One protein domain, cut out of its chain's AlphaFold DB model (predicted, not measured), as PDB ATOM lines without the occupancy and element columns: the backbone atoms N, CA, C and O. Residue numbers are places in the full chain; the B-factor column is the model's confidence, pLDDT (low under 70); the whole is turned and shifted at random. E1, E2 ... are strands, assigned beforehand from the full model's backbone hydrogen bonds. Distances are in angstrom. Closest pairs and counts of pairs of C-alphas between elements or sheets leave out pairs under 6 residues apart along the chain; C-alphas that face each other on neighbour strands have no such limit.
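AT A GLANCE: This is residues 6 to 39 and 58 to 190 of the 196 residues of an uncharacterized protein of Candidatus Zambryskibacteria bacterium CG10_big_fil_rev_8_21_14_0_10_42_12 (UniProt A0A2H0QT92). Two twisted sheets lie face to face as a sandwich: a broad one of seven strands, E6 E5 E4 E3 E2 E1 E8, and a smaller one of five, E10 E11 E9 E7 E12, with their strands nearly aligned. Along one side E8 comes near E10 and E11, while towards the other edge E5 and E6 of the broad sheet are apart from the five strands of the smaller one, and two long loops, residues 107 to 119 and 139 to 156, run at the outside. The printed part has 167 residues with no named helix and twelve named strands, E1 to E12 in order along the chain; the class is all strand, though under half of the residues, 82, are in named elements. The broad sheet is mixed and the smaller one all antiparallel. The whole is compact, with a radius of gyration of the C-alphas of 15.4 A, and rounded, spanning 40 by 38 by 32 A.

IN THESE COORDINATES: E1, residues 6 to 11, begins at C-alpha 6 (136.471, 104.970, 117.264). E2, residues 14 to 23, is the longest strand by residues and measures 28.5 A from first to last C-alpha. E3 holds residues 29 to 36 over 23.0 A, and after the cut E4 holds residues 63 to 69 over 19.4 A. E5, residues 74 to 81, measures 22.5 A, and E6, residues 84 to 91, measures 23.7 A and ends at C-alpha 91 (112.935, 103.665, 110.377). E7 is residues 101 to 106 and E8 is residues 120 to 123. E9, residues 131 to 138, measures 23.4 A. E10 is residues 157 to 161, and E11, residues 169 to 176, measures 23.4 A. E12, residues 186 to 189, ends at C-alpha 189 (121.025, 111.180, 100.614).

HOW THE PARTS SIT: The seven-strand sheet has the edge strands E6 and E8 and is twisted. It holds two meanders, runs of strands each the antiparallel neighbour of the one before: E1 E2 E3 and E4 E5 E6. The hairpin E1 and E2 has N 9 and O 17 2.8 A apart, within hydrogen-bond range, and the hairpin E2 and E3 has N 32 and O 20 at 2.7 A. E3 and E4 are antiparallel at 170 degrees, with N 33 and O 66 at 2.8 A. In the hairpin E4 and E5, N 67 and O 76 are 2.8 A apart, and in the hairpin E5 and E6, N 77 and O 88 are 2.8 A apart. E8 is parallel to E1 at 34 degrees, with N 10 and O 121 at 2.8 A. In the other sheet, twisted with C-alphas up to 4.4 A off its best plane, E10 and E12 are the edge strands. The hairpin E10 and E11 has N 160 and O 170 at 2.8 A; E11 and E9 have N 135 and O 173 at 2.8 A; E9 and E7 have N 134 and O 103 at 2.8 A; E7 and E12 have N 104 and O 187 at 2.9 A. The two sheets form a sandwich, two sheets face to face: the facing parts are 9.8 A centre to centre, and their best planes are 15 degrees apart. The closest C-alphas of E8 and E11, those of Leu 123 and Leu 174, are 6.3 A apart. E6 and E12 are apart.

THE WHOLE: The two C-alphas farthest apart in the domain, those of Gln 26 and Asn 128, are 46.6 A apart. Residues 40 to 57 are not printed, and C-alphas 39 and 58 are 10.1 A apart across the cut. The links E7 to E8 and E9 to E10 are long. The mean pLDDT of the printed part is 81.2, and 21 residues are under 70, among them residues 36 to 39, 58 to 62 and 179 to 185.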
ATOM      1  N   LYS A   6     136.341 103.673 117.925       89.19
ATOM      2  CA  LYS A   6     136.471 104.970 117.264       89.19
ATOM      3  C   LYS A   6     137.398 104.863 116.064       89.19
ATOM      4  O   LYS A   6     138.538 104.418 116.193       89.19
ATOM      5  N   SER A   7     136.915 105.321 114.916       88.12
ATOM      6  CA  SER A   7     137.694 105.423 113.687       88.12
ATOM      7  C   SER A   7     137.522 106.806 113.067       88.12
ATOM      8  O   SER A   7     136.420 107.349 113.007       88.12
ATOM      9  N   HIS A   8     138.626 107.408 112.645       86.94
ATOM     10  CA  HIS A   8     138.656 108.695 111.967       86.94
ATOM     11  C   HIS A   8     138.652 108.462 110.459       86.94
ATOM     12  O   HIS A   8     139.547 107.812 109.938       86.94
ATOM     13  N   LEU A   9     137.658 108.993 109.757       86.69
ATOM     14  CA  LEU A   9     137.522 108.826 108.315       86.69
ATOM     15  C   LEU A   9     138.396 109.857 107.600       86.69
ATOM     16  O   LEU A   9     138.177 111.064 107.754       86.69
ATOM     17  N   LEU A  10     139.362 109.378 106.822       87.06
ATOM     18  CA  LEU A  10     140.220 110.190 105.967       87.06
ATOM     19  C   LEU A  10     139.921 109.919 104.494       87.06
ATOM     20  O   LEU A  10     139.639 108.787 104.116       87.06
ATOM     21  N   ILE A  11     140.024 110.946 103.655       85.44
ATOM     22  CA  ILE A  11     140.019 110.832 102.195       85.44
ATOM     23  C   ILE A  11     141.424 111.189 101.721       85.44
ATOM     24  O   ILE A  11     141.822 112.357 101.754       85.44
ATOM     25  N   GLY A  12     142.223 110.179 101.376       83.81
ATOM     26  CA  GLY A  12     143.676 110.327 101.313       83.81
ATOM     27  C   GLY A  12     144.227 110.815 102.662       83.81
ATOM     28  O   GLY A  12     144.149 110.110 103.661       83.81
ATOM     29  N   ASN A  13     144.748 112.042 102.705       78.44
ATOM     30  CA  ASN A  13     145.267 112.707 103.909       78.44
ATOM     31  C   ASN A  13     144.342 113.814 104.461       78.44
ATOM     32  O   ASN A  13     144.790 114.667 105.230       78.44
ATOM     33  N   LYS A  14     143.076 113.849 104.030       82.38
ATOM     34  CA  LYS A  14     142.106 114.889 104.405       82.38
ATOM     35  C   LYS A  14     141.075 114.350 105.368       82.38
ATOM     36  O   LYS A  14     140.572 113.249 105.167       82.38
ATOM     37  N   TYR A  15     140.743 115.113 106.399       80.62
ATOM     38  CA  TYR A  15     139.810 114.668 107.422       80.62
ATOM     39  C   TYR A  15     138.365 114.942 107.031       80.62
ATOM     40  O   TYR A  15     137.980 116.073 106.750       80.62
ATOM     41  N   LEU A  16     137.554 113.888 107.061       81.75
ATOM     42  CA  LEU A  16     136.120 113.983 106.832       81.75
ATOM     43  C   LEU A  16     135.340 114.030 108.150       81.75
ATOM     44  O   LEU A  16     134.420 114.827 108.321       81.75
ATOM     45  N   GLY A  17     135.655 113.131 109.080       86.44
ATOM     46  CA  GLY A  17     134.832 112.943 110.268       86.44
ATOM     47  C   GLY A  17     135.270 111.779 111.142       86.44
ATOM     48  O   GLY A  17     136.295 111.144 110.917       86.44
ATOM     49  N   SER A  18     134.485 111.499 112.176       88.00
ATOM     50  CA  SER A  18     134.724 110.400 113.112       88.00
ATOM     51  C   SER A  18     133.516 109.482 113.175       88.00
ATOM     52  O   SER A  18     132.397 109.947 113.375       88.00
ATOM     53  N   LEU A  19     133.762 108.181 113.077       90.06
ATOM     54  CA  LEU A  19     132.812 107.140 113.428       90.06
ATOM     55  C   LEU A  19     133.092 106.666 114.857       90.06
ATOM     56  O   LEU A  19     134.238 106.396 115.216       90.06
ATOM     57  N   LEU A  20     132.044 106.573 115.663       91.44
ATOM     58  CA  LEU A  20     132.085 106.118 117.043       91.44
ATOM     59  C   LEU A  20     130.973 105.100 117.273       91.44
ATOM     60  O   LEU A  20     129.800 105.412 117.095       91.44
ATOM     61  N   TYR A  21     131.329 103.913 117.735       91.00
ATOM     62  CA  TYR A  21     130.397 102.972 118.332       91.00
ATOM     63  C   TYR A  21     130.521 103.023 119.857       91.00
ATOM     64  O   TYR A  21     131.632 103.010 120.393       91.00
ATOM     65  N   PHE A  22     129.386 103.076 120.550       90.38
ATOM     66  CA  PHE A  22     129.310 103.127 122.009       90.38
ATOM     67  C   PHE A  22     128.039 102.437 122.517       90.38
ATOM     68  O   PHE A  22     127.098 102.190 121.759       90.38
ATOM     69  N   LYS A  23     128.001 102.133 123.817       88.81
ATOM     70  CA  LYS A  23     126.776 101.721 124.512       88.81
ATOM     71  C   LYS A  23     126.167 102.925 125.227       88.81
ATOM     72  O   LYS A  23     126.892 103.669 125.883       88.81
ATOM     73  N   ASP A  24     124.859 103.124 125.105       84.75
ATOM     74  CA  ASP A  24     124.166 104.167 125.865       84.75
ATOM     75  C   ASP A  24     124.043 103.814 127.360       84.75
ATOM     76  O   ASP A  24     124.505 102.766 127.819       84.75
ATOM     77  N   ALA A  25     123.400 104.690 128.138       84.88
ATOM     78  CA  ALA A  25     123.211 104.493 129.577       84.88
ATOM     79  C   ALA A  25     122.419 103.217 129.929       84.88
ATOM     80  O   ALA A  25     122.511 102.727 131.052       84.88
ATOM     81  N   GLN A  26     121.648 102.680 128.983       85.44
ATOM     82  CA  GLN A  26     120.874 101.449 129.115       85.44
ATOM     83  C   GLN A  26     121.620 100.225 128.548       85.44
ATOM     84  O   GLN A  26     121.054  99.135 128.494       85.44
ATOM     85  N   GLY A  27     122.880 100.373 128.123       85.31
ATOM     86  CA  GLY A  27     123.680  99.289 127.547       85.31
ATOM     87  C   GLY A  27     123.347  98.970 126.085       85.31
ATOM     88  O   GLY A  27     123.776  97.936 125.564       85.31
ATOM     89  N   ARG A  28     122.592  99.835 125.400       85.38
ATOM     90  CA  ARG A  28     122.157  99.642 124.010       85.38
ATOM     91  C   ARG A  28     123.213 100.130 123.028       85.38
ATOM     92  O   ARG A  28     123.781 101.204 123.213       85.38
ATOM     93  N   GLY A  29     123.472  99.347 121.981       87.56
ATOM     94  CA  GLY A  29     124.428  99.707 120.934       87.56
ATOM     95  C   GLY A  29     123.990 100.943 120.162       87.56
ATOM     96  O   GLY A  29     122.831 101.050 119.751       87.56
ATOM     97  N   CYS A  30     124.924 101.864 119.953       89.56
ATOM     98  CA  CYS A  30     124.750 103.061 119.143       89.56
ATOM     99  C   CYS A  30     125.960 103.238 118.225       89.56
ATOM    100  O   CYS A  30     127.101 103.167 118.677       89.56
ATOM    101  N   LEU A  31     125.710 103.524 116.949       91.06
ATOM    102  CA  LEU A  31     126.730 103.961 115.997       91.06
ATOM    103  C   LEU A  31     126.507 105.440 115.699       91.06
ATOM    104  O   LEU A  31     125.400 105.822 115.337       91.06
ATOM    105  N   LYS A  32     127.535 106.272 115.824       91.94
ATOM    106  CA  LYS A  32     127.489 107.703 115.528       91.94
ATOM    107  C   LYS A  32     128.574 108.078 114.530       91.94
ATOM    108  O   LYS A  32     129.754 107.872 114.789       91.94
ATOM    109  N   LEU A  33     128.176 108.689 113.425       88.94
ATOM    110  CA  LEU A  33     129.051 109.411 112.516       88.94
ATOM    111  C   LEU A  33     128.936 110.907 112.815       88.94
ATOM    112  O   LEU A  33     127.850 111.475 112.734       88.94
ATOM    113  N   SER A  34     130.059 111.537 113.136       87.19
ATOM    114  CA  SER A  34     130.165 112.983 113.318       87.19
ATOM    115  C   SER A  34     131.078 113.565 112.251       87.19
ATOM    116  O   SER A  34     132.277 113.282 112.213       87.19
ATOM    117  N   PHE A  35     130.506 114.414 111.410       78.38
ATOM    118  CA  PHE A  35     131.204 115.210 110.416       78.38
ATOM    119  C   PHE A  35     131.129 116.681 110.827       78.38
ATOM    120  O   PHE A  35     130.081 117.181 111.247       78.38
ATOM    121  N   LYS A  36     132.246 117.388 110.680       68.38
ATOM    122  CA  LYS A  36     132.289 118.841 110.804       68.38
ATOM    123  C   LYS A  36     132.904 119.372 109.526       68.38
ATOM    124  O   LYS A  36     134.096 119.166 109.314       68.38
ATOM    125  N   ASN A  37     132.112 120.057 108.704       63.03
ATOM    126  CA  ASN A  37     132.695 120.755 107.570       63.03
ATOM    127  C   ASN A  37     133.452 121.972 108.087       63.03
ATOM    128  O   ASN A  37     132.832 122.921 108.572       63.03
ATOM    129  N   MET A  38     134.770 121.962 107.973       53.56
ATOM    130  CA  MET A  38     135.533 123.190 107.804       53.56
ATOM    131  C   MET A  38     136.131 123.074 106.407       53.56
ATOM    132  O   MET A  38     137.012 122.258 106.160       53.56
ATOM    133  N   LEU A  39     135.533 123.796 105.460       51.84
ATOM    134  CA  LEU A  39     136.183 124.028 104.179       51.84
ATOM    135  C   LEU A  39     137.239 125.093 104.451       51.84
ATOM    136  O   LEU A  39     136.915 126.101 105.085       51.84
ATOM    137  N   ARG A  58     126.868 128.348 101.750       45.88
ATOM    138  CA  ARG A  58     126.867 127.851 103.132       45.88
ATOM    139  C   ARG A  58     128.203 128.307 103.721       45.88
ATOM    140  O   ARG A  58     129.193 127.597 103.645       45.88
ATOM    141  N   THR A  59     128.248 129.565 104.161       42.66
ATOM    142  CA  THR A  59     129.419 130.222 104.774       42.66
ATOM    143  C   THR A  59     129.769 129.671 106.142       42.66
ATOM    144  O   THR A  59     130.833 129.980 106.661       42.66
ATOM    145  N   ASP A  60     128.884 128.875 106.727       51.00
ATOM    146  CA  ASP A  60     128.994 128.453 108.108       51.00
ATOM    147  C   ASP A  60     129.268 126.950 108.193       51.00
ATOM    148  O   ASP A  60     128.730 126.172 107.390       51.00
ATOM    149  N   PRO A  61     130.080 126.517 109.175       53.22
ATOM    150  CA  PRO A  61     130.415 125.116 109.354       53.22
ATOM    151  C   PRO A  61     129.134 124.333 109.615       53.22
ATOM    152  O   PRO A  61     128.552 124.387 110.700       53.22
ATOM    153  N   THR A  62     128.683 123.593 108.607       65.06
ATOM    154  CA  THR A  62     127.587 122.659 108.807       65.06
ATOM    155  C   THR A  62     128.149 121.450 109.543       65.06
ATOM    156  O   THR A  62     129.096 120.809 109.081       65.06
ATOM    157  N   THR A  63     127.585 121.155 110.710       75.62
ATOM    158  CA  THR A  63     127.883 119.915 111.433       75.62
ATOM    159  C   THR A  63     126.789 118.911 111.108       75.62
ATOM    160  O   THR A  63     125.606 119.248 111.168       75.62
ATOM    161  N   LEU A  64     127.185 117.691 110.762       80.06
ATOM    162  CA  LEU A  64     126.276 116.585 110.497       80.06
ATOM    163  C   LEU A  64     126.587 115.473 111.490       80.06
ATOM    164  O   LEU A  64     127.681 114.911 111.489       80.06
ATOM    165  N   ASP A  65     125.611 115.168 112.333       87.19
ATOM    166  CA  ASP A  65     125.649 114.052 113.262       87.19
ATOM    167  C   ASP A  65     124.611 113.024 112.809       87.19
ATOM    168  O   ASP A  65     123.412 113.291 112.836       87.19
ATOM    169  N   ILE A  66     125.058 111.836 112.415       88.12
ATOM    170  CA  ILE A  66     124.183 110.722 112.051       88.12
ATOM    171  C   ILE A  66     124.347 109.638 113.101       88.12
ATOM    172  O   ILE A  66     125.463 109.234 113.401       88.12
ATOM    173  N   SER A  67     123.249 109.181 113.692       90.50
ATOM    174  CA  SER A  67     123.259 108.161 114.739       90.50
ATOM    175  C   SER A  67     122.316 107.021 114.385       90.50
ATOM    176  O   SER A  67     121.137 107.255 114.149       90.50
ATOM    177  N   TYR A  68     122.809 105.787 114.382       89.62
ATOM    178  CA  TYR A  68     121.996 104.584 114.257       89.62
ATOM    179  C   TYR A  68     121.864 103.892 115.617       89.62
ATOM    180  O   TYR A  68     122.866 103.536 116.244       89.62
ATOM    181  N   LYS A  69     120.623 103.720 116.080       89.69
ATOM    182  CA  LYS A  69     120.279 103.037 117.335       89.69
ATOM    183  C   LYS A  69     119.835 101.620 116.998       89.69
ATOM    184  O   LYS A  69     118.748 101.441 116.449       89.69
ATOM    185  N   PHE A  70     120.668 100.630 117.325       87.00
ATOM    186  CA  PHE A  70     120.447  99.237 116.917       87.00
ATOM    187  C   PHE A  70     119.141  98.656 117.470       87.00
ATOM    188  O   PHE A  70     118.387  98.103 116.682       87.00
ATOM    189  N   PRO A  71     118.788  98.820 118.761       84.31
ATOM    190  CA  PRO A  71     117.559  98.209 119.279       84.31
ATOM    191  C   PRO A  71     116.277  98.824 118.723       84.31
ATOM    192  O   PRO A  71     115.255  98.151 118.632       84.31
ATOM    193  N   ASP A  72     116.339 100.101 118.347       85.31
ATOM    194  CA  ASP A  72     115.186 100.847 117.846       85.31
ATOM    195  C   ASP A  72     115.088 100.775 116.311       85.31
ATOM    196  O   ASP A  72     114.126 101.281 115.728       85.31
ATOM    197  N   ASN A  73     116.096 100.188 115.653       88.56
ATOM    198  CA  ASN A  73     116.311 100.221 114.207       88.56
ATOM    199  C   ASN A  73     116.095 101.620 113.615       88.56
ATOM    200  O   ASN A  73     115.396 101.814 112.616       88.56
ATOM    201  N   LEU A  74     116.652 102.622 114.295       90.00
ATOM    202  CA  LEU A  74     116.351 104.023 114.048       90.00
ATOM    203  C   LEU A  74     117.607 104.766 113.620       90.00
ATOM    204  O   LEU A  74     118.591 104.815 114.358       90.00
ATOM    205  N   LEU A  75     117.535 105.400 112.456       90.50
ATOM    206  CA  LEU A  75     118.536 106.344 111.987       90.50
ATOM    207  C   LEU A  75     118.077 107.765 112.328       90.50
ATOM    208  O   LEU A  75     117.049 108.234 111.846       90.50
ATOM    209  N   GLU A  76     118.844 108.451 113.161       90.31
ATOM    210  CA  GLU A  76     118.687 109.863 113.490       90.31
ATOM    211  C   GLU A  76     119.719 110.669 112.701       90.31
ATOM    212  O   GLU A  76     120.919 110.426 112.795       90.31
ATOM    213  N   VAL A  77     119.252 111.646 111.934       89.50
ATOM    214  CA  VAL A  77     120.080 112.614 111.219       89.50
ATOM    215  C   VAL A  77     119.879 113.963 111.880       89.50
ATOM    216  O   VAL A  77     118.762 114.479 111.924       89.50
ATOM    217  N   LYS A  78     120.963 114.545 112.376       89.12
ATOM    218  CA  LYS A  78     120.991 115.866 112.983       89.12
ATOM    219  C   LYS A  78     121.903 116.769 112.165       89.12
ATOM    220  O   LYS A  78     123.114 116.570 112.128       89.12
ATOM    221  N   GLU A  79     121.314 117.784 111.555       83.69
ATOM    222  CA  GLU A  79     122.025 118.811 110.804       83.69
ATOM    223  C   GLU A  79     122.063 120.098 111.631       83.69
ATOM    224  O   GLU A  79     121.059 120.503 112.220       83.69
ATOM    225  N   ILE A  80     123.230 120.729 111.724       80.88
ATOM    226  CA  ILE A  80     123.394 122.017 112.395       80.88
ATOM    227  C   ILE A  80     123.896 123.019 111.367       80.88
ATOM    228  O   ILE A  80     125.046 122.935 110.940       80.88
ATOM    229  N   VAL A  81     123.040 123.975 111.009       75.31
ATOM    230  CA  VAL A  81     123.336 125.070 110.077       75.31
ATOM    231  C   VAL A  81     123.120 126.379 110.822       75.31
ATOM    232  O   VAL A  81     122.025 126.648 111.313       75.31
ATOM    233  N   ASN A  82     124.161 127.200 110.945       73.50
ATOM    234  CA  ASN A  82     124.084 128.536 111.558       73.50
ATOM    235  C   ASN A  82     123.505 128.496 112.985       73.50
ATOM    236  O   ASN A  82     122.657 129.305 113.359       73.50
ATOM    237  N   GLY A  83     123.900 127.485 113.766       74.19
ATOM    238  CA  GLY A  83     123.395 127.246 115.123       74.19
ATOM    239  C   GLY A  83     121.963 126.701 115.197       74.19
ATOM    240  O   GLY A  83     121.541 126.256 116.264       74.19
ATOM    241  N   LYS A  84     121.221 126.661 114.084       81.00
ATOM    242  CA  LYS A  84     119.912 126.007 114.013       81.00
ATOM    243  C   LYS A  84     120.109 124.512 113.843       81.00
ATOM    244  O   LYS A  84     120.856 124.068 112.979       81.00
ATOM    245  N   THR A  85     119.447 123.748 114.703       86.31
ATOM    246  CA  THR A  85     119.477 122.287 114.664       86.31
ATOM    247  C   THR A  85     118.211 121.777 113.998       86.31
ATOM    248  O   THR A  85     117.117 122.009 114.507       86.31
ATOM    249  N   GLU A  86     118.372 121.016 112.926       86.62
ATOM    250  CA  GLU A  86     117.311 120.241 112.297       86.62
ATOM    251  C   GLU A  86     117.528 118.757 112.591       86.62
ATOM    252  O   GLU A  86     118.662 118.270 112.617       86.62
ATOM    253  N   ARG A  87     116.442 118.033 112.875       88.06
ATOM    254  CA  ARG A  87     116.484 116.592 113.145       88.06
ATOM    255  C   ARG A  87     115.490 115.870 112.259       88.06
ATOM    256  O   ARG A  87     114.335 116.277 112.161       88.06
ATOM    257  N   ALA A  88     115.939 114.776 111.666       85.62
ATOM    258  CA  ALA A  88     115.110 113.843 110.929       85.62
ATOM    259  C   ALA A  88     115.360 112.427 111.441       85.62
ATOM    260  O   ALA A  88     116.486 112.060 111.772       85.62
ATOM    261  N   PHE A  89     114.303 111.629 111.485       88.12
ATOM    262  CA  PHE A  89     114.349 110.246 111.931       88.12
ATOM    263  C   PHE A  89     113.875 109.344 110.796       88.12
ATOM    264  O   PHE A  89     112.953 109.709 110.069       88.12
ATOM    265  N   TYR A  90     114.491 108.176 110.649       88.88
ATOM    266  CA  TYR A  90     114.174 107.200 109.610       88.88
ATOM    267  C   TYR A  90     114.115 105.812 110.238       88.88
ATOM    268  O   TYR A  90     115.029 105.417 110.968       88.88
ATOM    269  N   LYS A  91     113.042 105.068 109.959       88.19
ATOM    270  CA  LYS A  91     112.935 103.665 110.377       88.19
ATOM    271  C   LYS A  91     113.701 102.799 109.388       88.19
ATOM    272  O   LYS A  91     113.443 102.857 108.188       88.19
ATOM    273  N   VAL A  92     114.620 101.993 109.900       87.50
ATOM    274  CA  VAL A  92     115.440 101.081 109.108       87.50
ATOM    275  C   VAL A  92     114.890  99.666 109.301       87.50
ATOM    276  O   VAL A  92     114.834  99.192 110.429       87.50
ATOM    277  N   PRO A  93     114.423  98.969 108.258       82.94
ATOM    278  CA  PRO A  93     114.005  97.580 108.412       82.94
ATOM    279  C   PRO A  93     115.220  96.673 108.655       82.94
ATOM    280  O   PRO A  93     116.291  96.899 108.091       82.94
ATOM    281  N   LEU A  94     115.032  95.629 109.469       82.00
ATOM    282  CA  LEU A  94     115.969  94.510 109.573       82.00
ATOM    283  C   LEU A  94     115.387  93.267 108.875       82.00
ATOM    284  O   LEU A  94     114.212  92.967 109.103       82.00
ATOM    285  N   PRO A  95     116.189  92.517 108.095       80.94
ATOM    286  CA  PRO A  95     117.536  92.869 107.638       80.94
ATOM    287  C   PRO A  95     117.509  94.086 106.698       80.94
ATOM    288  O   PRO A  95     116.508  94.364 106.036       80.94
ATOM    289  N   VAL A  96     118.614  94.831 106.657       81.75
ATOM    290  CA  VAL A  96     118.739  95.989 105.765       81.75
ATOM    291  C   VAL A  96     118.800  95.479 104.323       81.75
ATOM    292  O   VAL A  96     119.625  94.629 104.013       81.75
ATOM    293  N   SER A  97     117.943  95.993 103.438       79.00
ATOM    294  CA  SER A  97     117.857  95.573 102.028       79.00
ATOM    295  C   SER A  97     118.483  96.570 101.039       79.00
ATOM    296  O   SER A  97     118.258  96.483  99.829       79.00
ATOM    297  N   GLY A  98     119.261  97.537 101.536       84.81
ATOM    298  CA  GLY A  98     119.861  98.596 100.729       84.81
ATOM    299  C   GLY A  98     120.923  99.423 101.458       84.81
ATOM    300  O   GLY A  98     121.354  99.108 102.564       84.81
ATOM    301  N   VAL A  99     121.365 100.502 100.815       88.44
ATOM    302  CA  VAL A  99     122.308 101.469 101.403       88.44
ATOM    303  C   VAL A  99     121.661 102.175 102.598       88.44
ATOM    304  O   VAL A  99     120.471 102.483 102.555       88.44
ATOM    305  N   LEU A 100     122.436 102.464 103.648       89.50
ATOM    306  CA  LEU A 100     121.927 103.166 104.828       89.50
ATOM    307  C   LEU A 100     121.784 104.668 104.551       89.50
ATOM    308  O   LEU A 100     120.713 105.238 104.747       89.50
ATOM    309  N   PHE A 101     122.854 105.303 104.074       89.50
ATOM    310  CA  PHE A 101     122.853 106.670 103.546       89.50
ATOM    311  C   PHE A 101     124.101 106.914 102.686       89.50
ATOM    312  O   PHE A 101     125.052 106.133 102.696       89.50
ATOM    313  N   MET A 102     124.101 108.016 101.941       88.00
ATOM    314  CA  MET A 102     125.253 108.491 101.184       88.00
ATOM    315  C   MET A 102     125.531 109.954 101.485       88.00
ATOM    316  O   MET A 102     124.604 110.727 101.719       88.00
ATOM    317  N   ILE A 103     126.799 110.340 101.417       86.75
ATOM    318  CA  ILE A 103     127.219 111.738 101.471       86.75
ATOM    319  C   ILE A 103     127.906 112.054 100.149       86.75
ATOM    320  O   ILE A 103     128.961 111.497  99.852       86.75
ATOM    321  N   ARG A 104     127.310 112.938  99.354       85.94
ATOM    322  CA  ARG A 104     127.957 113.501  98.165       85.94
ATOM    323  C   ARG A 104     128.762 114.711  98.585       85.94
ATOM    324  O   ARG A 104     128.252 115.500  99.370       85.94
ATOM    325  N   ILE A 105     129.975 114.877  98.080       83.44
ATOM    326  CA  ILE A 105     130.852 116.002  98.421       83.44
ATOM    327  C   ILE A 105     131.411 116.586  97.135       83.44
ATOM    328  O   ILE A 105     132.089 115.888  96.384       83.44
ATOM    329  N   LYS A 106     131.138 117.871  96.913       82.44
ATOM    330  CA  LYS A 106     131.756 118.676  95.863       82.44
ATOM    331  C   LYS A 106     133.014 119.345  96.383       82.44
ATOM    332  O   LYS A 106     133.045 119.782  97.532       82.44
ATOM    333  N   ASP A 107     134.009 119.463  95.517       80.56
ATOM    334  CA  ASP A 107     135.312 120.046  95.804       80.56
ATOM    335  C   ASP A 107     135.940 119.408  97.049       80.56
ATOM    336  O   ASP A 107     136.480 120.099  97.908       80.56
ATOM    337  N   TRP A 108     135.864 118.078  97.183       82.06
ATOM    338  CA  TRP A 108     136.376 117.355  98.360       82.06
ATOM    339  C   TRP A 108     137.861 117.638  98.637       82.06
ATOM    340  O   TRP A 108     138.339 117.476  99.759       82.06
ATOM    341  N   GLN A 109     138.608 118.120  97.636       80.00
ATOM    342  CA  GLN A 109     139.983 118.567  97.812       80.00
ATOM    343  C   GLN A 109     140.112 119.820  98.700       80.00
ATOM    344  O   GLN A 109     141.227 120.169  99.080       80.00
ATOM    345  N   THR A 110     139.019 120.489  99.043       76.62
ATOM    346  CA  THR A 110     139.003 121.654  99.940       76.62
ATOM    347  C   THR A 110     138.840 121.285 101.418       76.62
ATOM    348  O   THR A 110     138.884 122.171 102.270       76.62
ATOM    349  N   LEU A 111     138.681 119.990 101.727       76.88
ATOM    350  CA  LEU A 111     138.717 119.475 103.095       76.88
ATOM    351  C   LEU A 111     140.079 119.742 103.752       76.88
ATOM    352  O   LEU A 111     141.124 119.668 103.094       76.88
ATOM    353  N   ASP A 112     140.057 119.987 105.061       72.25
ATOM    354  CA  ASP A 112     141.261 120.184 105.861       72.25
ATOM    355  C   ASP A 112     142.180 118.956 105.803       72.25
ATOM    356  O   ASP A 112     141.752 117.804 105.944       72.25
ATOM    357  N   ASN A 113     143.478 119.208 105.625       72.69
ATOM    358  CA  ASN A 113     144.489 118.172 105.789       72.69
ATOM    359  C   ASN A 113     144.589 117.805 107.273       72.69
ATOM    360  O   ASN A 113     144.678 118.682 108.131       72.69
ATOM    361  N   ASP A 114     144.656 116.512 107.569       71.12
ATOM    362  CA  ASP A 114     144.897 116.017 108.922       71.12
ATOM    363  C   ASP A 114     145.908 114.879 108.851       71.12
ATOM    364  O   ASP A 114     145.777 113.958 108.047       71.12
ATOM    365  N   GLN A 115     146.956 114.959 109.663       62.41
ATOM    366  CA  GLN A 115     148.065 114.009 109.601       62.41
ATOM    367  C   GLN A 115     148.221 113.171 110.867       62.41
ATOM    368  O   GLN A 115     149.081 112.294 110.895       62.41
ATOM    369  N   GLN A 116     147.420 113.384 111.916       63.03
ATOM    370  CA  GLN A 116     147.665 112.706 113.193       63.03
ATOM    371  C   GLN A 116     146.371 112.310 113.897       63.03
ATOM    372  O   GLN A 116     145.895 112.979 114.818       63.03
ATOM    373  N   LYS A 117     145.826 111.156 113.495       71.31
ATOM    374  CA  LYS A 117     144.765 110.469 114.237       71.31
ATOM    375  C   LYS A 117     145.167 109.027 114.553       71.31
ATOM    376  O   LYS A 117     145.703 108.350 113.685       71.31
ATOM    377  N   PRO A 118     144.880 108.535 115.771       68.56
ATOM    378  CA  PRO A 118     145.346 107.228 116.240       68.56
ATOM    379  C   PRO A 118     144.629 106.013 115.617       68.56
ATOM    380  O   PRO A 118     145.042 104.889 115.868       68.56
ATOM    381  N   SER A 119     143.568 106.205 114.823       77.12
ATOM    382  CA  SER A 119     142.812 105.116 114.175       77.12
ATOM    383  C   SER A 119     142.178 105.604 112.863       77.12
ATOM    384  O   SER A 119     140.975 105.878 112.832       77.12
ATOM    385  N   PRO A 120     142.969 105.846 111.802       82.62
ATOM    386  CA  PRO A 120     142.425 106.340 110.548       82.62
ATOM    387  C   PRO A 120     141.836 105.191 109.715       82.62
ATOM    388  O   PRO A 120     142.520 104.209 109.440       82.62
ATOM    389  N   LEU A 121     140.587 105.332 109.269       86.06
ATOM    390  CA  LEU A 121     140.083 104.632 108.090       86.06
ATOM    391  C   LEU A 121     140.342 105.528 106.881       86.06
ATOM    392  O   LEU A 121     139.702 106.569 106.729       86.06
ATOM    393  N   VAL A 122     141.293 105.133 106.043       86.38
ATOM    394  CA  VAL A 122     141.673 105.886 104.846       86.38
ATOM    395  C   VAL A 122     140.856 105.392 103.657       86.38
ATOM    396  O   VAL A 122     140.869 104.207 103.338       86.38
ATOM    397  N   LEU A 123     140.151 106.310 103.005       86.69
ATOM    398  CA  LEU A 123     139.425 106.094 101.763       86.69
ATOM    399  C   LEU A 123     140.231 106.701 100.612       86.69
ATOM    400  O   LEU A 123     140.604 107.877 100.664       86.69
ATOM    401  N   THR A 124     140.489 105.917  99.567       86.62
ATOM    402  CA  THR A 124     141.266 106.376  98.410       86.62
ATOM    403  C   THR A 124     140.369 107.112  97.412       86.62
ATOM    404  O   THR A 124     139.440 106.513  96.863       86.62
ATOM    405  N   PRO A 125     140.599 108.414  97.170       82.69
ATOM    406  CA  PRO A 125     139.775 109.184  96.251       82.69
ATOM    407  C   PRO A 125     140.029 108.803  94.787       82.69
ATOM    408  O   PRO A 125     141.154 108.447  94.430       82.69
ATOM    409  N   PRO A 126     139.025 108.948  93.906       80.81
ATOM    410  CA  PRO A 126     139.245 108.860  92.467       80.81
ATOM    411  C   PRO A 126     140.178 109.987  91.986       80.81
ATOM    412  O   PRO A 126     140.063 111.133  92.419       80.81
ATOM    413  N   ILE A 127     141.094 109.663  91.069       72.31
ATOM    414  CA  ILE A 127     142.241 110.519  90.705       72.31
ATOM    415  C   ILE A 127     141.821 111.812  89.970       72.31
ATOM    416  O   ILE A 127     142.518 112.818  90.072       72.31
ATOM    417  N   ASN A 128     140.671 111.824  89.282       71.62
ATOM    418  CA  ASN A 128     140.275 112.902  88.361       71.62
ATOM    419  C   ASN A 128     138.845 113.428  88.581       71.62
ATOM    420  O   ASN A 128     138.151 113.730  87.614       71.62
ATOM    421  N   THR A 129     138.385 113.549  89.829       79.25
ATOM    422  CA  THR A 129     137.053 114.111  90.100       79.25
ATOM    423  C   THR A 129     137.047 115.139  91.220       79.25
ATOM    424  O   THR A 129     137.719 114.983  92.242       79.25
ATOM    425  N   ASN A 130     136.244 116.186  91.033       81.25
ATOM    426  CA  ASN A 130     135.937 117.171  92.068       81.25
ATOM    427  C   ASN A 130     134.738 116.749  92.916       81.25
ATOM    428  O   ASN A 130     134.573 117.270  94.013       81.25
ATOM    429  N   SER A 131     133.934 115.792  92.451       85.38
ATOM    430  CA  SER A 131     132.736 115.340  93.152       85.38
ATOM    431  C   SER A 131     132.833 113.856  93.473       85.38
ATOM    432  O   SER A 131     133.060 113.020  92.601       85.38
ATOM    433  N   ILE A 132     132.659 113.524  94.747       87.88
ATOM    434  CA  ILE A 132     132.718 112.150  95.250       87.88
ATOM    435  C   ILE A 132     131.433 111.783  95.979       87.88
ATOM    436  O   ILE A 132     130.739 112.644  96.521       87.88
ATOM    437  N   VAL A 133     131.164 110.485  96.055       89.06
ATOM    438  CA  VAL A 133     130.123 109.902  96.900       89.06
ATOM    439  C   VAL A 133     130.745 108.953  97.898       89.06
ATOM    440  O   VAL A 133     131.496 108.047  97.540       89.06
ATOM    441  N   ILE A 134     130.361 109.136  99.155       89.44
ATOM    442  CA  ILE A 134     130.692 108.237 100.250       89.44
ATOM    443  C   ILE A 134     129.453 107.423 100.577       89.44
ATOM    444  O   ILE A 134     128.402 107.978 100.898       89.44
ATOM    445  N   ILE A 135     129.577 106.108 100.467       91.06
ATOM    446  CA  ILE A 135     128.489 105.151 100.641       91.06
ATOM    447  C   ILE A 135     128.630 104.527 102.022       91.06
ATOM    448  O   ILE A 135     129.672 103.948 102.321       91.06
ATOM    449  N   PHE A 136     127.585 104.612 102.840       91.50
ATOM    450  CA  PHE A 136     127.535 103.991 104.158       91.50
ATOM    451  C   PHE A 136     126.487 102.879 104.151       91.50
ATOM    452  O   PHE A 136     125.313 103.113 103.844       91.50
ATOM    453  N   SER A 137     126.899 101.657 104.476       91.75
ATOM    454  CA  SER A 137     126.030 100.480 104.445       91.75
ATOM    455  C   SER A 137     126.426  99.451 105.505       91.75
ATOM    456  O   SER A 137     127.408  99.615 106.222       91.75
ATOM    457  N   PHE A 138     125.660  98.367 105.584       90.69
ATOM    458  CA  PHE A 138     126.057  97.135 106.265       90.69
ATOM    459  C   PHE A 138     126.323  96.038 105.228       90.69
ATOM    460  O   PHE A 138     126.004  96.220 104.044       90.69
ATOM    461  N   LEU A 139     126.891  94.913 105.664       88.25
ATOM    462  CA  LEU A 139     126.916  93.698 104.850       88.25
ATOM    463  C   LEU A 139     125.490  93.180 104.632       88.25
ATOM    464  O   LEU A 139     124.709  93.055 105.576       88.25
ATOM    465  N   GLY A 140     125.152  92.904 103.374       77.69
ATOM    466  CA  GLY A 140     123.915  92.235 103.001       77.69
ATOM    467  C   GLY A 140     123.988  90.724 103.215       77.69
ATOM    468  O   GLY A 140     125.038  90.159 103.522       77.69
ATOM    469  N   GLU A 141     122.861  90.047 102.999       74.56
ATOM    470  CA  GLU A 141     122.715  88.596 103.208       74.56
ATOM    471  C   GLU A 141     123.664  87.742 102.346       74.56
ATOM    472  O   GLU A 141     123.984  86.612 102.701       74.56
ATOM    473  N   ASN A 142     124.150  88.280 101.224       77.06
ATOM    474  CA  ASN A 142     125.122  87.632 100.340       77.06
ATOM    475  C   ASN A 142     126.588  87.851 100.766       77.06
ATOM    476  O   ASN A 142     127.495  87.490 100.018       77.06
ATOM    477  N   GLY A 143     126.829  88.476 101.923       80.88
ATOM    478  CA  GLY A 143     128.169  88.811 102.403       80.88
ATOM    479  C   GLY A 143     128.825  89.975 101.656       80.88
ATOM    480  O   GLY A 143     130.021  90.197 101.822       80.88
ATOM    481  N   LEU A 144     128.068  90.719 100.840       82.62
ATOM    482  CA  LEU A 144     128.550  91.899 100.125       82.62
ATOM    483  C   LEU A 144     127.828  93.156 100.623       82.62
ATOM    484  O   LEU A 144     126.634  93.104 100.927       82.62
ATOM    485  N   PRO A 145     128.515  94.305 100.709       84.44
ATOM    486  CA  PRO A 145     127.868  95.554 101.070       84.44
ATOM    487  C   PRO A 145     126.908  96.024  99.974       84.44
ATOM    488  O   PRO A 145     127.151  95.837  98.778       84.44
ATOM    489  N   PHE A 146     125.832  96.696 100.376       84.19
ATOM    490  CA  PHE A 146     124.960  97.372  99.421       84.19
ATOM    491  C   PHE A 146     125.666  98.591  98.826       84.19
ATOM    492  O   PHE A 146     126.076  99.497  99.548       84.19
ATOM    493  N   THR A 147     125.733  98.654  97.499       79.69
ATOM    494  CA  THR A 147     126.115  99.861  96.762       79.69
ATOM    495  C   THR A 147     124.870 100.525  96.181       79.69
ATOM    496  O   THR A 147     123.884  99.869  95.829       79.69
ATOM    497  N   ALA A 148     124.868 101.854  96.102       72.19
ATOM    498  CA  ALA A 148     123.780 102.569  95.452       72.19
ATOM    499  C   ALA A 148     123.933 102.388  93.942       72.19
ATOM    500  O   ALA A 148     124.899 102.881  93.371       72.19
ATOM    501  N   ARG A 149     123.007 101.647  93.313       66.31
ATOM    502  CA  ARG A 149     123.019 101.307  91.879       66.31
ATOM    503  C   ARG A 149     123.399 102.536  91.034       66.31
ATOM    504  O   ARG A 149     122.602 103.458  90.909       66.31
ATOM    505  N   GLY A 150     124.623 102.545  90.499       67.69
ATOM    506  CA  GLY A 150     125.222 103.676  89.772       67.69
ATOM    507  C   GLY A 150     126.579 104.129  90.325       67.69
ATOM    508  O   GLY A 150     127.409 104.608  89.564       67.69
ATOM    509  N   TYR A 151     126.837 103.900  91.612       78.50
ATOM    510  CA  TYR A 151     128.111 104.182  92.267       78.50
ATOM    511  C   TYR A 151     128.883 102.884  92.508       78.50
ATOM    512  O   TYR A 151     128.413 101.992  93.218       78.50
ATOM    513  N   GLN A 152     130.070 102.782  91.913       79.38
ATOM    514  CA  GLN A 152     131.000 101.672  92.117       79.38
ATOM    515  C   GLN A 152     132.202 102.180  92.918       79.38
ATOM    516  O   GLN A 152     132.865 103.109  92.455       79.38
ATOM    517  N   PRO A 153     132.477 101.629  94.115       81.44
ATOM    518  CA  PRO A 153     133.644 102.026  94.892       81.44
ATOM    519  C   PRO A 153     134.949 101.756  94.136       81.44
ATOM    520  O   PRO A 153     135.114 100.677  93.569       81.44
ATOM    521  N   THR A 154     135.882 102.707  94.162       72.88
ATOM    522  CA  THR A 154     137.116 102.664  93.352       72.88
ATOM    523  C   THR A 154     138.053 101.514  93.740       72.88
ATOM    524  O   THR A 154     138.649 100.887  92.870       72.88
ATOM    525  N   GLU A 155     138.166 101.210  95.038       72.75
ATOM    526  CA  GLU A 155     139.072 100.180  95.587       72.75
ATOM    527  C   GLU A 155     138.340  99.184  96.510       72.75
ATOM    528  O   GLU A 155     138.948  98.500  97.329       72.75
ATOM    529  N   GLY A 156     137.011  99.102  96.398       74.50
ATOM    530  CA  GLY A 156     136.167  98.384  97.358       74.50
ATOM    531  C   GLY A 156     135.721  99.261  98.534       74.50
ATOM    532  O   GLY A 156     135.799 100.490  98.483       74.50
ATOM    533  N   MET A 157     135.168  98.636  99.575       82.00
ATOM    534  CA  MET A 157     134.663  99.328 100.768       82.00
ATOM    535  C   MET A 157     135.510  98.964 101.984       82.00
ATOM    536  O   MET A 157     135.777  97.788 102.220       82.00
ATOM    537  N   GLY A 158     135.893  99.964 102.774       84.62
ATOM    538  CA  GLY A 158     136.456  99.744 104.102       84.62
ATOM    539  C   GLY A 158     135.396  99.177 105.044       84.62
ATOM    540  O   GLY A 158     134.210  99.489 104.910       84.62
ATOM    541  N   THR A 159     135.811  98.351 106.000       87.00
ATOM    542  CA  THR A 159     134.903  97.695 106.948       87.00
ATOM    543  C   THR A 159     135.302  97.961 108.390       87.00
ATOM    544  O   THR A 159     136.481  98.094 108.712       87.00
ATOM    545  N   ILE A 160     134.303  98.031 109.265       87.38
ATOM    546  CA  ILE A 160     134.467  98.141 110.713       87.38
ATOM    547  C   ILE A 160     133.590  97.075 111.354       87.38
ATOM    548  O   ILE A 160     132.372  97.068 111.157       87.38
ATOM    549  N   ASP A 161     134.217  96.190 112.123       88.94
ATOM    550  CA  ASP A 161     133.507  95.168 112.880       88.94
ATOM    551  C   ASP A 161     132.783  95.807 114.063       88.94
ATOM    552  O   ASP A 161     133.352  96.573 114.844       88.94
ATOM    553  N   LEU A 162     131.501  95.489 114.182       87.88
ATOM    554  CA  LEU A 162     130.614  95.964 115.224       87.88
ATOM    555  C   LEU A 162     130.152  94.782 116.081       87.88
ATOM    556  O   LEU A 162     129.819  93.721 115.557       87.88
ATOM    557  N   PRO A 163     130.048  94.952 117.407       86.69
ATOM    558  CA  PRO A 163     129.596  93.891 118.304       86.69
ATOM    559  C   PRO A 163     128.060  93.735 118.326       86.69
ATOM    560  O   PRO A 163     127.507  93.241 119.307       86.69
ATOM    561  N   GLU A 164     127.360  94.180 117.281       84.31
ATOM    562  CA  GLU A 164     125.897  94.189 117.187       84.31
ATOM    563  C   GLU A 164     125.403  93.118 116.213       84.31
ATOM    564  O   GLU A 164     125.909  92.990 115.103       84.31
ATOM    565  N   SER A 165     124.386  92.352 116.607       79.56
ATOM    566  CA  SER A 165     123.741  91.343 115.757       79.56
ATOM    567  C   SER A 165     122.354  91.834 115.322       79.56
ATOM    568  O   SER A 165     121.651  92.417 116.149       79.56
ATOM    569  N   PRO A 166     121.925  91.622 114.061       77.81
ATOM    570  CA  PRO A 166     122.630  90.931 112.971       77.81
ATOM    571  C   PRO A 166     123.608  91.825 112.181       77.81
ATOM    572  O   PRO A 166     124.250  91.359 111.248       77.81
ATOM    573  N   LEU A 167     123.715  93.110 112.526       86.44
ATOM    574  CA  LEU A 167     124.490  94.112 111.787       86.44
ATOM    575  C   LEU A 167     125.933  94.232 112.312       86.44
ATOM    576  O   LEU A 167     126.335  95.271 112.840       86.44
ATOM    577  N   ASN A 168     126.699  93.153 112.162       88.00
ATOM    578  CA  ASN A 168     128.029  92.981 112.757       88.00
ATOM    579  C   ASN A 168     129.179  93.615 111.961       88.00
ATOM    580  O   ASN A 168     130.296  93.689 112.465       88.00
ATOM    581  N   THR A 169     128.934  94.091 110.742       90.50
ATOM    582  CA  THR A 169     129.960  94.750 109.928       90.50
ATOM    583  C   THR A 169     129.377  95.976 109.245       90.50
ATOM    584  O   THR A 169     128.428  95.888 108.461       90.50
ATOM    585  N   PHE A 170     129.971  97.131 109.539       91.31
ATOM    586  CA  PHE A 170     129.672  98.397 108.885       91.31
ATOM    587  C   PHE A 170     130.648  98.640 107.741       91.31
ATOM    588  O   PHE A 170     131.850  98.442 107.898       91.31
ATOM    589  N   CYS A 171     130.138  99.079 106.596       91.75
ATOM    590  CA  CYS A 171     130.902  99.240 105.367       91.75
ATOM    591  C   CYS A 171     130.868 100.700 104.908       91.75
ATOM    592  O   CYS A 171     129.814 101.342 104.916       91.75
ATOM    593  N   ILE A 172     132.020 101.209 104.475       91.62
ATOM    594  CA  ILE A 172     132.197 102.582 103.998       91.62
ATOM    595  C   ILE A 172     132.938 102.544 102.663       91.62
ATOM    596  O   ILE A 172     134.062 102.060 102.578       91.62
ATOM    597  N   GLY A 173     132.301 103.038 101.609       90.00
ATOM    598  CA  GLY A 173     132.834 103.053 100.248       90.00
ATOM    599  C   GLY A 173     133.031 104.467  99.736       90.00
ATOM    600  O   GLY A 173     132.306 105.371 100.142       90.00
ATOM    601  N   LEU A 174     133.975 104.642  98.815       90.81
ATOM    602  CA  LEU A 174     134.228 105.906  98.134       90.81
ATOM    603  C   LEU A 174     134.181 105.692  96.619       90.81
ATOM    604  O   LEU A 174     134.871 104.819  96.096       90.81
ATOM    605  N   ALA A 175     133.353 106.477  95.940       90.19
ATOM    606  CA  ALA A 175     133.146 106.432  94.497       90.19
ATOM    607  C   ALA A 175     133.167 107.847  93.901       90.19
ATOM    608  O   ALA A 175     132.991 108.842  94.607       90.19
ATOM    609  N   GLU A 176     133.357 107.934  92.588       88.75
ATOM    610  CA  GLU A 176     133.145 109.170  91.834       88.75
ATOM    611  C   GLU A 176     131.654 109.533  91.783       88.75
ATOM    612  O   GLU A 176     130.809 108.643  91.658       88.75
ATOM    613  N   ASP A 177     131.327 110.829  91.868       85.25
ATOM    614  CA  ASP A 177     129.977 111.316  91.585       85.25
ATOM    615  C   ASP A 177     129.853 111.836  90.151       85.25
ATOM    616  O   ASP A 177     130.280 112.961  89.880       85.25
ATOM    617  N   PRO A 178     129.251 111.069  89.218       76.25
ATOM    618  CA  PRO A 178     129.022 111.554  87.860       76.25
ATOM    619  C   PRO A 178     127.959 112.658  87.836       76.25
ATOM    620  O   PRO A 178     127.872 113.425  86.876       76.25
ATOM    621  N   ASN A 179     127.139 112.752  88.887       68.94
ATOM    622  CA  ASN A 179     126.211 113.849  89.046       68.94
ATOM    623  C   ASN A 179     126.975 115.009  89.675       68.94
ATOM    624  O   ASN A 179     127.352 114.971  90.842       68.94
ATOM    625  N   ASN A 180     127.180 116.073  88.905       62.12
ATOM    626  CA  ASN A 180     127.652 117.329  89.463       62.12
ATOM    627  C   ASN A 180     126.542 117.880  90.366       62.12
ATOM    628  O   ASN A 180     125.614 118.535  89.886       62.12
ATOM    629  N   ASN A 181     126.586 117.568  91.662       61.16
ATOM    630  CA  ASN A 181     125.690 118.183  92.627       61.16
ATOM    631  C   ASN A 181     125.814 119.715  92.492       61.16
ATOM    632  O   ASN A 181     126.896 120.312  92.446       61.16
ATOM    633  N   SER A 182     124.675 120.379  92.303       55.78
ATOM    634  CA  SER A 182     124.650 121.808  91.971       55.78
ATOM    635  C   SER A 182     125.019 122.695  93.162       55.78
ATOM    636  O   SER A 182     125.308 123.876  92.981       55.78
ATOM    637  N   ALA A 183     125.021 122.137  94.376       57.75
ATOM    638  CA  ALA A 183     125.392 122.824  95.603       57.75
ATOM    639  C   ALA A 183     126.884 122.637  95.915       57.75
ATOM    640  O   ALA A 183     127.406 121.526  95.880       57.75
ATOM    641  N   ASN A 184     127.561 123.730  96.266       59.88
ATOM    642  CA  ASN A 184     128.895 123.662  96.858       59.88
ATOM    643  C   ASN A 184     128.783 123.060  98.271       59.88
ATOM    644  O   ASN A 184     127.899 123.457  99.033       59.88
ATOM    645  N   GLY A 185     129.675 122.133  98.630       66.62
ATOM    646  CA  GLY A 185     129.665 121.447  99.926       66.62
ATOM    647  C   GLY A 185     129.214 119.989  99.823       66.62
ATOM    648  O   GLY A 185     129.627 119.280  98.906       66.62
ATOM    649  N   PHE A 186     128.402 119.527 100.778       76.38
ATOM    650  CA  PHE A 186     127.917 118.148 100.808       76.38
ATOM    651  C   PHE A 186     126.392 118.048 100.724       76.38
ATOM    652  O   PHE A 186     125.668 118.957 101.125       76.38
ATOM    653  N   GLU A 187     125.918 116.906 100.236       80.75
ATOM    654  CA  GLU A 187     124.507 116.533 100.153       80.75
ATOM    655  C   GLU A 187     124.326 115.171 100.831       80.75
ATOM    656  O   GLU A 187     124.976 114.192 100.455       80.75
ATOM    657  N   LEU A 188     123.452 115.101 101.838       83.38
ATOM    658  CA  LEU A 188     123.067 113.836 102.457       83.38
ATOM    659  C   LEU A 188     121.901 113.220 101.682       83.38
ATOM    660  O   LEU A 188     120.837 113.823 101.559       83.38
ATOM    661  N   VAL A 189     122.073 111.974 101.253       85.06
ATOM    662  CA  VAL A 189     121.025 111.180 100.614       85.06
ATOM    663  C   VAL A 189     120.681 110.004 101.517       85.06
ATOM    664  O   VAL A 189     121.519 109.138 101.767       85.06
ATOM    665  N   VAL A 190     119.438 109.948 101.991       85.75
ATOM    666  CA  VAL A 190     118.914 108.823 102.780       85.75
ATOM    667  C   VAL A 190     117.845 108.110 101.944       85.75
ATOM    668  O   VAL A 190     116.800 108.706 101.686       85.75
TER     669      VAL A 190